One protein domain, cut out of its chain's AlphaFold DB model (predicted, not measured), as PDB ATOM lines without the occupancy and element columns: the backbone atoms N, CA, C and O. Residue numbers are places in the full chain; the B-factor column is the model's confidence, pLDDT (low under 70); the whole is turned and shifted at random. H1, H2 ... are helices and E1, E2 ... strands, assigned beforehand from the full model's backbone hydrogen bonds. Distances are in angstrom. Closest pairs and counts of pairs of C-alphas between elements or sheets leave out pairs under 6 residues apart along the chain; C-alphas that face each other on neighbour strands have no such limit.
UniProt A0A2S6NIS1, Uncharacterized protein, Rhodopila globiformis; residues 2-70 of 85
ATOM      1  N   GLN A   2      -2.964  79.777  92.842       89.56
ATOM      2  CA  GLN A   2      -4.153  79.196  93.464       89.56
ATOM      3  C   GLN A   2      -5.226  80.278  93.616       89.56
ATOM      4  O   GLN A   2      -4.918  81.379  94.068       89.56
ATOM      5  N   ALA A   3      -6.465  79.962  93.235       89.44
ATOM      6  CA  ALA A   3      -7.612  80.863  93.337       89.44
ATOM      7  C   ALA A   3      -8.486  80.533  94.566       89.44
ATOM      8  O   ALA A   3      -8.613  79.352  94.908       89.44
ATOM      9  N   PRO A   4      -9.126  81.532  95.203       88.62
ATOM     10  CA  PRO A   4      -9.965  81.340  96.388       88.62
ATOM     11  C   PRO A   4     -11.382  80.858  96.026       88.62
ATOM     12  O   PRO A   4     -12.371  81.516  96.317       88.62
ATOM     13  N   ILE A   5     -11.499  79.698  95.376       89.06
ATOM     14  CA  ILE A   5     -12.784  79.165  94.871       89.06
ATOM     15  C   ILE A   5     -13.632  78.433  95.929       89.06
ATOM     16  O   ILE A   5     -14.681  77.877  95.607       89.06
ATOM     17  N   GLY A   6     -13.162  78.376  97.178       85.75
ATOM     18  CA  GLY A   6     -13.887  77.759  98.289       85.75
ATOM     19  C   GLY A   6     -15.028  78.634  98.807       85.75
ATOM     20  O   GLY A   6     -15.062  79.840  98.568       85.75
ATOM     21  N   ILE A   7     -15.948  78.040  99.573       88.88
ATOM     22  CA  ILE A   7     -16.967  78.824 100.282       88.88
ATOM     23  C   ILE A   7     -16.300  79.750 101.320       88.88
ATOM     24  O   ILE A   7     -15.314  79.333 101.939       88.88
ATOM     25  N   PRO A   8     -16.819  80.972 101.558       84.00
ATOM     26  CA  PRO A   8     -16.112  82.006 102.327       84.00
ATOM     27  C   PRO A   8     -15.644  81.579 103.726       84.00
ATOM     28  O   PRO A   8     -14.608  82.027 104.196       84.00
ATOM     29  N   GLN A   9     -16.368  80.669 104.383       84.38
ATOM     30  CA  GLN A   9     -16.055  80.199 105.740       84.38
ATOM     31  C   GLN A   9     -14.809  79.298 105.831       84.38
ATOM     32  O   GLN A   9     -14.279  79.123 106.924       84.38
ATOM     33  N   PHE A  10     -14.345  78.722 104.716       81.06
ATOM     34  CA  PHE A  10     -13.166  77.839 104.667       81.06
ATOM     35  C   PHE A  10     -12.134  78.286 103.623       81.06
ATOM     36  O   PHE A  10     -11.219  77.536 103.285       81.06
ATOM     37  N   SER A  11     -12.296  79.493 103.082       83.56
ATOM     38  CA  SER A  11     -11.376  80.094 102.123       83.56
ATOM     39  C   SER A  11     -10.572  81.189 102.809       83.56
ATOM     40  O   SER A  11     -11.086  81.910 103.658       83.56
ATOM     41  N   ASN A  12      -9.320  81.361 102.392       81.06
ATOM     42  CA  ASN A  12      -8.512  82.509 102.805       81.06
ATOM     43  C   ASN A  12      -8.866  83.793 102.027       81.06
ATOM     44  O   ASN A  12      -8.208  84.812 102.220       81.06
ATOM     45  N   ASP A  13      -9.849  83.717 101.117       87.81
ATOM     46  CA  ASP A  13     -10.340  84.809 100.260       87.81
ATOM     47  C   ASP A  13      -9.219  85.634  99.604       87.81
ATOM     48  O   ASP A  13      -9.250  86.856  99.502       87.81
ATOM     49  N   ALA A  14      -8.155  84.942  99.203       87.88
ATOM     50  CA  ALA A  14      -6.985  85.527  98.578       87.88
ATOM     51  C   ALA A  14      -6.439  84.566  97.525       87.88
ATOM     52  O   ALA A  14      -6.426  83.345  97.716       87.88
ATOM     53  N   TYR A  15      -5.938  85.113  96.420       91.50
ATOM     54  CA  TYR A  15      -5.111  84.327  95.516       91.50
ATOM     55  C   TYR A  15      -3.772  84.041  96.189       91.50
ATOM     56  O   TYR A  15      -3.232  84.883  96.904       91.50
ATOM     57  N   VAL A  16      -3.200  82.868  95.934       91.62
ATOM     58  CA  VAL A  16      -1.856  82.524  96.410       91.62
ATOM     59  C   VAL A  16      -0.964  82.259  95.211       91.62
ATOM     60  O   VAL A  16      -1.245  81.410  94.357       91.62
ATOM     61  N   THR A  17       0.124  83.015  95.119       93.62
ATOM     62  CA  THR A  17       1.172  82.768  94.132       93.62
ATOM     63  C   THR A  17       2.310  82.030  94.805       93.62
ATOM     64  O   THR A  17       2.818  82.481  95.827       93.62
ATOM     65  N   THR A  18       2.709  80.909  94.205       95.88
ATOM     66  CA  THR A  18       3.758  80.040  94.736       95.88
ATOM     67  C   THR A  18       4.902  79.952  93.737       95.88
ATOM     68  O   THR A  18       4.918  79.023  92.929       95.88
ATOM     69  N   PRO A  19       5.823  80.935  93.691       95.81
ATOM     70  CA  PRO A  19       7.079  80.724  92.991       95.81
ATOM     71  C   PRO A  19       7.810  79.541  93.630       95.81
ATOM     72  O   PRO A  19       7.972  79.476  94.852       95.81
ATOM     73  N   THR A  20       8.258  78.626  92.778       97.06
ATOM     74  CA  THR A  20       8.957  77.406  93.168       97.06
ATOM     75  C   THR A  20      10.236  77.295  92.362       97.06
ATOM     76  O   THR A  20      10.222  77.445  91.140       97.06
ATOM     77  N   LEU A  21      11.334  77.009  93.053       98.00
ATOM     78  CA  LEU A  21      12.571  76.560  92.437       98.00
ATOM     79  C   LEU A  21      12.800  75.117  92.866       98.00
ATOM     80  O   LEU A  21      12.834  74.819  94.059       98.00
ATOM     81  N   ALA A  22      12.955  74.237  91.887       97.44
ATOM     82  CA  ALA A  22      13.280  72.840  92.102       97.44
ATOM     83  C   ALA A  22      14.554  72.504  91.334       97.44
ATOM     84  O   ALA A  22      14.777  72.993  90.225       97.44
ATOM     85  N   GLY A  23      15.390  71.671  91.932       97.81
ATOM     86  CA  GLY A  23      16.605  71.172  91.319       97.81
ATOM     87  C   GLY A  23      16.927  69.795  91.861       97.81
ATOM     88  O   GLY A  23      16.570  69.456  92.984       97.81
ATOM     89  N   GLY A  24      17.607  68.989  91.061       96.88
ATOM     90  CA  GLY A  24      18.041  67.672  91.486       96.88
ATOM     91  C   GLY A  24      19.245  67.216  90.692       96.88
ATOM     92  O   GLY A  24      19.510  67.714  89.594       96.88
ATOM     93  N   LYS A  25      20.000  66.293  91.278       97.62
ATOM     94  CA  LYS A  25      21.152  65.681  90.638       97.62
ATOM     95  C   LYS A  25      21.319  64.241  91.098       97.62
ATOM     96  O   LYS A  25      21.294  63.966  92.295       97.62
ATOM     97  N   GLY A  26      21.574  63.377  90.122       96.25
ATOM     98  CA  GLY A  26      21.965  61.991  90.329       96.25
ATOM     99  C   GLY A  26      23.472  61.775  90.282       96.25
ATOM    100  O   GLY A  26      24.203  62.446  89.542       96.25
ATOM    101  N   PHE A  27      23.924  60.807  91.068       95.38
ATOM    102  CA  PHE A  27      25.294  60.336  91.207       95.38
ATOM    103  C   PHE A  27      25.303  58.798  91.224       95.38
ATOM    104  O   PHE A  27      25.463  58.170  92.270       95.38
ATOM    105  N   GLY A  28      25.135  58.182  90.051       93.00
ATOM    106  CA  GLY A  28      25.038  56.724  89.940       93.00
ATOM    107  C   GLY A  28      23.750  56.218  90.585       93.00
ATOM    108  O   GLY A  28      22.670  56.575  90.129       93.00
ATOM    109  N   ASP A  29      23.876  55.428  91.651       93.94
ATOM    110  CA  ASP A  29      22.731  54.882  92.386       93.94
ATOM    111  C   ASP A  29      22.125  55.875  93.391       93.94
ATOM    112  O   ASP A  29      21.157  55.540  94.057       93.94
ATOM    113  N   PHE A  30      22.685  57.072  93.569       95.56
ATOM    114  CA  PHE A  30      22.176  58.042  94.540       95.56
ATOM    115  C   PHE A  30      21.628  59.292  93.865       95.56
ATOM    116  O   PHE A  30      22.349  59.954  93.122       95.56
ATOM    117  N   ASP A  31      20.403  59.673  94.210       96.31
ATOM    118  CA  ASP A  31      19.747  60.871  93.708       96.31
ATOM    119  C   ASP A  31      19.402  61.816  94.858       96.31
ATOM    120  O   ASP A  31      18.932  61.410  95.923       96.31
ATOM    121  N   VAL A  32      19.639  63.110  94.641       97.38
ATOM    122  CA  VAL A  32      19.188  64.166  95.546       97.38
ATOM    123  C   VAL A  32      18.323  65.155  94.784       97.38
ATOM    124  O   VAL A  32      18.706  65.642  93.719       97.38
ATOM    125  N   GLN A  33      17.170  65.486  95.350       97.94
ATOM    126  CA  GLN A  33      16.287  66.528  94.850       97.94
ATOM    127  C   GLN A  33      15.991  67.520  95.968       97.94
ATOM    128  O   GLN A  33      15.786  67.141  97.115       97.94
ATOM    129  N   ALA A  34      15.976  68.805  95.640       97.94
ATOM    130  CA  ALA A  34      15.599  69.863  96.554       97.94
ATOM    131  C   ALA A  34      14.598  70.799  95.881       97.94
ATOM    132  O   ALA A  34      14.761  71.197  94.725       97.94
ATOM    133  N   THR A  35      13.582  71.187  96.638       98.25
ATOM    134  CA  THR A  35      12.549  72.122  96.208       98.25
ATOM    135  C   THR A  35      12.377  73.197  97.266       98.25
ATOM    136  O   THR A  35      12.234  72.898  98.448       98.25
ATOM    137  N   THR A  36      12.358  74.462  96.855       98.06
ATOM    138  CA  THR A  36      12.024  75.599  97.716       98.06
ATOM    139  C   THR A  36      10.873  76.387  97.106       98.06
ATOM    140  O   THR A  36      10.852  76.638  95.902       98.06
ATOM    141  N   SER A  37       9.912  76.788  97.932       97.31
ATOM    142  CA  SER A  37       8.708  77.500  97.496       97.31
ATOM    143  C   SER A  37       8.308  78.590  98.482       97.31
ATOM    144  O   SER A  37       8.454  78.416  99.692       97.31
ATOM    145  N   LEU A  38       7.763  79.697  97.976       95.38
ATOM    146  CA  LEU A  38       7.158  80.750  98.797       95.38
ATOM    147  C   LEU A  38       5.661  80.812  98.519       95.38
ATOM    148  O   LEU A  38       5.278  81.200  97.428       95.38
ATOM    149  N   ALA A  39       4.804  80.475  99.474       93.94
ATOM    150  CA  ALA A  39       3.365  80.687  99.345       93.94
ATOM    151  C   ALA A  39       3.037  82.141  99.713       93.94
ATOM    152  O   ALA A  39       3.035  82.492 100.893       93.94
ATOM    153  N   ILE A  40       2.807  82.987  98.703       92.69
ATOM    154  CA  ILE A  40       2.565  84.427  98.861       92.69
ATOM    155  C   ILE A  40       1.082  84.726  98.588       92.69
ATOM    156  O   ILE A  40       0.666  84.703  97.422       92.69
ATOM    157  N   PRO A  41       0.279  85.048  99.616       91.31
ATOM    158  CA  PRO A  41      -1.069  85.573  99.425       91.31
ATOM    159  C   PRO A  41      -1.037  86.935  98.718       91.31
ATOM    160  O   PRO A  41      -0.184  87.787  98.995       91.31
ATOM    161  N   THR A  42      -1.956  87.170  97.784       88.31
ATOM    162  CA  THR A  42      -2.106  88.468  97.108       88.31
ATOM    163  C   THR A  42      -2.801  89.496  97.988       88.31
ATOM    164  O   THR A  42      -2.521  90.680  97.838       88.31
ATOM    165  N   ASP A  43      -3.646  89.037  98.910       82.62
ATOM    166  CA  ASP A  43      -4.403  89.849  99.862       82.62
ATOM    167  C   ASP A  43      -4.241  89.302 101.291       82.62
ATOM    168  O   ASP A  43      -3.648  88.238 101.483       82.62
ATOM    169  N   HIS A  44      -4.708  90.039 102.300       78.25
ATOM    170  CA  HIS A  44      -4.696  89.640 103.712       78.25
ATOM    171  C   HIS A  44      -3.299  89.251 104.247       78.25
ATOM    172  O   HIS A  44      -3.157  88.474 105.188       78.25
ATOM    173  N   ARG A  45      -2.219  89.816 103.682       68.19
ATOM    174  CA  ARG A  45      -0.827  89.448 104.027       68.19
ATOM    175  C   ARG A  45      -0.464  89.663 105.499       68.19
ATOM    176  O   ARG A  45       0.405  88.967 106.012       68.19
ATOM    177  N   GLY A  46      -1.112  90.617 106.171       65.94
ATOM    178  CA  GLY A  46      -0.899  90.895 107.596       65.94
ATOM    179  C   GLY A  46      -1.465  89.823 108.536       65.94
ATOM    180  O   GLY A  46      -0.995  89.714 109.667       65.94
ATOM    181  N   THR A  47      -2.435  89.030 108.069       75.19
ATOM    182  CA  THR A  47      -3.103  87.965 108.837       75.19
ATOM    183  C   THR A  47      -2.728  86.566 108.346       75.19
ATOM    184  O   THR A  47      -2.538  85.678 109.171       75.19
ATOM    185  N   LEU A  48      -2.573  86.371 107.031       80.25
ATOM    186  CA  LEU A  48      -2.214  85.084 106.420       80.25
ATOM    187  C   LEU A  48      -0.701  84.814 106.418       80.25
ATOM    188  O   LEU A  48      -0.279  83.667 106.551       80.25
ATOM    189  N   GLY A  49       0.117  85.863 106.279       84.12
ATOM    190  CA  GLY A  49       1.572  85.751 106.184       84.12
ATOM    191  C   GLY A  49       2.076  85.073 104.902       84.12
ATOM    192  O   GLY A  49       1.313  84.542 104.100       84.12
ATOM    193  N   THR A  50       3.394  85.095 104.699       90.88
ATOM    194  CA  THR A  50       4.065  84.336 103.627       90.88
ATOM    195  C   THR A  50       4.741  83.112 104.230       90.88
ATOM    196  O   THR A  50       5.554  83.254 105.148       90.88
ATOM    197  N   ALA A  51       4.449  81.924 103.702       92.12
ATOM    198  CA  ALA A  51       5.105  80.681 104.104       92.12
ATOM    199  C   ALA A  51       6.280  80.366 103.173       92.12
ATOM    200  O   ALA A  51       6.123  80.348 101.954       92.12
ATOM    201  N   TRP A  52       7.448  80.095 103.748       95.88
ATOM    202  CA  TRP A  52       8.610  79.576 103.040       95.88
ATOM    203  C   TRP A  52       8.796  78.107 103.376       95.88
ATOM    204  O   TRP A  52       8.977  77.763 104.543       95.88
ATOM    205  N   SER A  53       8.769  77.257 102.356       97.31
ATOM    206  CA  SER A  53       8.931  75.814 102.496       97.31
ATOM    207  C   SER A  53      10.128  75.323 101.695       97.31
ATOM    208  O   SER A  53      10.344  75.758 100.564       97.31
ATOM    209  N   ILE A  54      10.877  74.400 102.288       97.88
ATOM    210  CA  ILE A  54      11.991  73.680 101.677       97.88
ATOM    211  C   ILE A  54      11.751  72.187 101.898       97.88
ATOM    212  O   ILE A  54      11.477  71.761 103.018       97.88
ATOM    213  N   ASN A  55      11.878  71.402 100.838       98.12
ATOM    214  CA  ASN A  55      11.900  69.945 100.868       98.12
ATOM    215  C   ASN A  55      13.214  69.484 100.232       98.12
ATOM    216  O   ASN A  55      13.640  70.040  99.217       98.12
ATOM    217  N   VAL A  56      13.865  68.502 100.848       98.25
ATOM    218  CA  VAL A  56      15.028  67.815 100.283       98.25
ATOM    219  C   VAL A  56      14.780  66.318 100.378       98.25
ATOM    220  O   VAL A  56      14.622  65.802 101.483       98.25
ATOM    221  N   ALA A  57      14.767  65.642  99.237       97.75
ATOM    222  CA  ALA A  57      14.607  64.204  99.107       97.75
ATOM    223  C   ALA A  57      15.940  63.558  98.715       97.75
ATOM    224  O   ALA A  57      16.655  64.040  97.829       97.75
ATOM    225  N   PHE A  58      16.262  62.455  99.379       97.38
ATOM    226  CA  PHE A  58      17.406  61.601  99.091       97.38
ATOM    227  C   PHE A  58      16.885  60.221  98.714       97.38
ATOM    228  O   PHE A  58      16.180  59.604  99.510       97.38
ATOM    229  N   GLN A  59      17.251  59.732  97.537       96.62
ATOM    230  CA  GLN A  59      16.851  58.421  97.035       96.62
ATOM    231  C   GLN A  59      18.099  57.584  96.759       96.62
ATOM    232  O   GLN A  59      19.105  58.093  96.262       96.62
ATOM    233  N   TYR A  60      18.050  56.294  97.090       95.12
ATOM    234  CA  TYR A  60      19.131  55.365  96.771       95.12
ATOM    235  C   TYR A  60      18.612  54.144  96.019       95.12
ATOM    236  O   TYR A  60      17.734  53.428  96.498       95.12
ATOM    237  N   HIS A  61      19.187  53.867  94.857       92.31
ATOM    238  CA  HIS A  61      18.881  52.734  94.008       92.31
ATOM    239  C   HIS A  61      19.505  51.433  94.548       92.31
ATOM    240  O   HIS A  61      20.510  50.947  94.042       92.31
ATOM    241  N   LEU A  62      18.901  50.848  95.590       86.00
ATOM    242  CA  LEU A  62      19.442  49.657  96.265       86.00
ATOM    243  C   LEU A  62      19.246  48.352  95.466       86.00
ATOM    244  O   LEU A  62      20.092  47.462  95.503       86.00
ATOM    245  N   LEU A  63      18.117  48.210  94.762       86.44
ATOM    246  CA  LEU A  63      17.786  47.058  93.912       86.44
ATOM    247  C   LEU A  63      17.101  47.532  92.622       86.44
ATOM    248  O   LEU A  63      16.699  48.686  92.509       86.44
ATOM    249  N   LYS A  64      16.855  46.614  91.673       80.81
ATOM    250  CA  LYS A  64      16.075  46.912  90.452       80.81
ATOM    251  C   LYS A  64      14.663  47.458  90.722       80.81
ATOM    252  O   LYS A  64      14.080  48.036  89.815       80.81
ATOM    253  N   LEU A  65      14.103  47.217  91.912       87.69
ATOM    254  CA  LEU A  65      12.715  47.556  92.249       87.69
ATOM    255  C   LEU A  65      12.557  48.323  93.573       87.69
ATOM    256  O   LEU A  65      11.452  48.750  93.887       87.69
ATOM    257  N   VAL A  66      13.614  48.445  94.384       91.88
ATOM    258  CA  VAL A  66      13.512  49.024  95.734       91.88
ATOM    259  C   VAL A  66      14.448  50.204  95.847       91.88
ATOM    260  O   VAL A  66      15.668  50.032  95.820       91.88
ATOM    261  N   TRP A  67      13.844  51.374  96.016       91.88
ATOM    262  CA  TRP A  67      14.511  52.662  96.102       91.88
ATOM    263  C   TRP A  67      14.094  53.347  97.399       91.88
ATOM    264  O   TRP A  67      13.072  54.030  97.426       91.88
ATOM    265  N   PRO A  68      14.793  53.080  98.517       94.44
ATOM    266  CA  PRO A  68      14.540  53.801  99.753       94.44
ATOM    267  C   PRO A  68      14.703  55.307  99.541       94.44
ATOM    268  O   PRO A  68      15.682  55.760  98.946       94.44
ATOM    269  N   GLU A  69      13.749  56.054 100.084       96.44
ATOM    270  CA  GLU A  69      13.731  57.509 100.079       96.44
ATOM    271  C   GLU A  69      13.705  58.034 101.514       96.44
ATOM    272  O   GLU A  69      13.038  57.478 102.390       96.44
ATOM    273  N   MET A  70      14.432  59.121 101.743       97.25
ATOM    274  CA  MET A  70      14.326  59.922 102.950       97.25
ATOM    275  C   MET A  70      14.102  61.375 102.563       97.25
ATOM    276  O   MET A  70      14.882  61.947 101.802       97.25
TER     277      MET A  70
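This is residues 2 to 70 of the 85 residues of an uncharacterized protein of Rhodopila globiformis (UniProt A0A2S6NIS1). A long, narrow slab of three antiparallel strands, in the order E1, E2, E3, makes the long axis, with the small helix H1 at one end. Residues 2 to 19 hold no named element; after E3 the last residues fold back, residues 69 to 70 pairing with 58 to 59. The 69 printed residues run E1, E2, H1, E3, mostly strand, with under half in named elements. The whole is an extended rod, radius of gyration of the C-alphas 17.7 A, spanning 49 by 21 by 15 A.

E1, residues 20 to 27, and E2, residues 30 to 41, form a hairpin, antiparallel at 176 degrees; N 23 and O 34 are 2.9 A apart, within hydrogen-bond range. E3, residues 51 to 60, is antiparallel to E2 at 167 degrees, with N 35 and O 55 within range at 2.8 A. H1, residues 45 to 48, is not on the sheet, is apart from E1, and is too short for any O i to N i+4 pair; its one O i to N i+3 pair is out of range. The closest C-alphas of E2 and H1, Pro 41 and Leu 48, are 7.1 A apart.

E1 begins at C-alpha 20 (8.957, 77.406, 93.168) and is 23.7 A long, E2 36.4 A, H1 5.2 A; E3, 29.9 A, ends at C-alpha 60 (19.131, 55.365, 96.771).

The farthest C-alphas, Gly 46 and Lys 64, are 50.2 A apart. The printed part has no cut, the three links are tight, and residues 45 to 46 have pLDDT under 70.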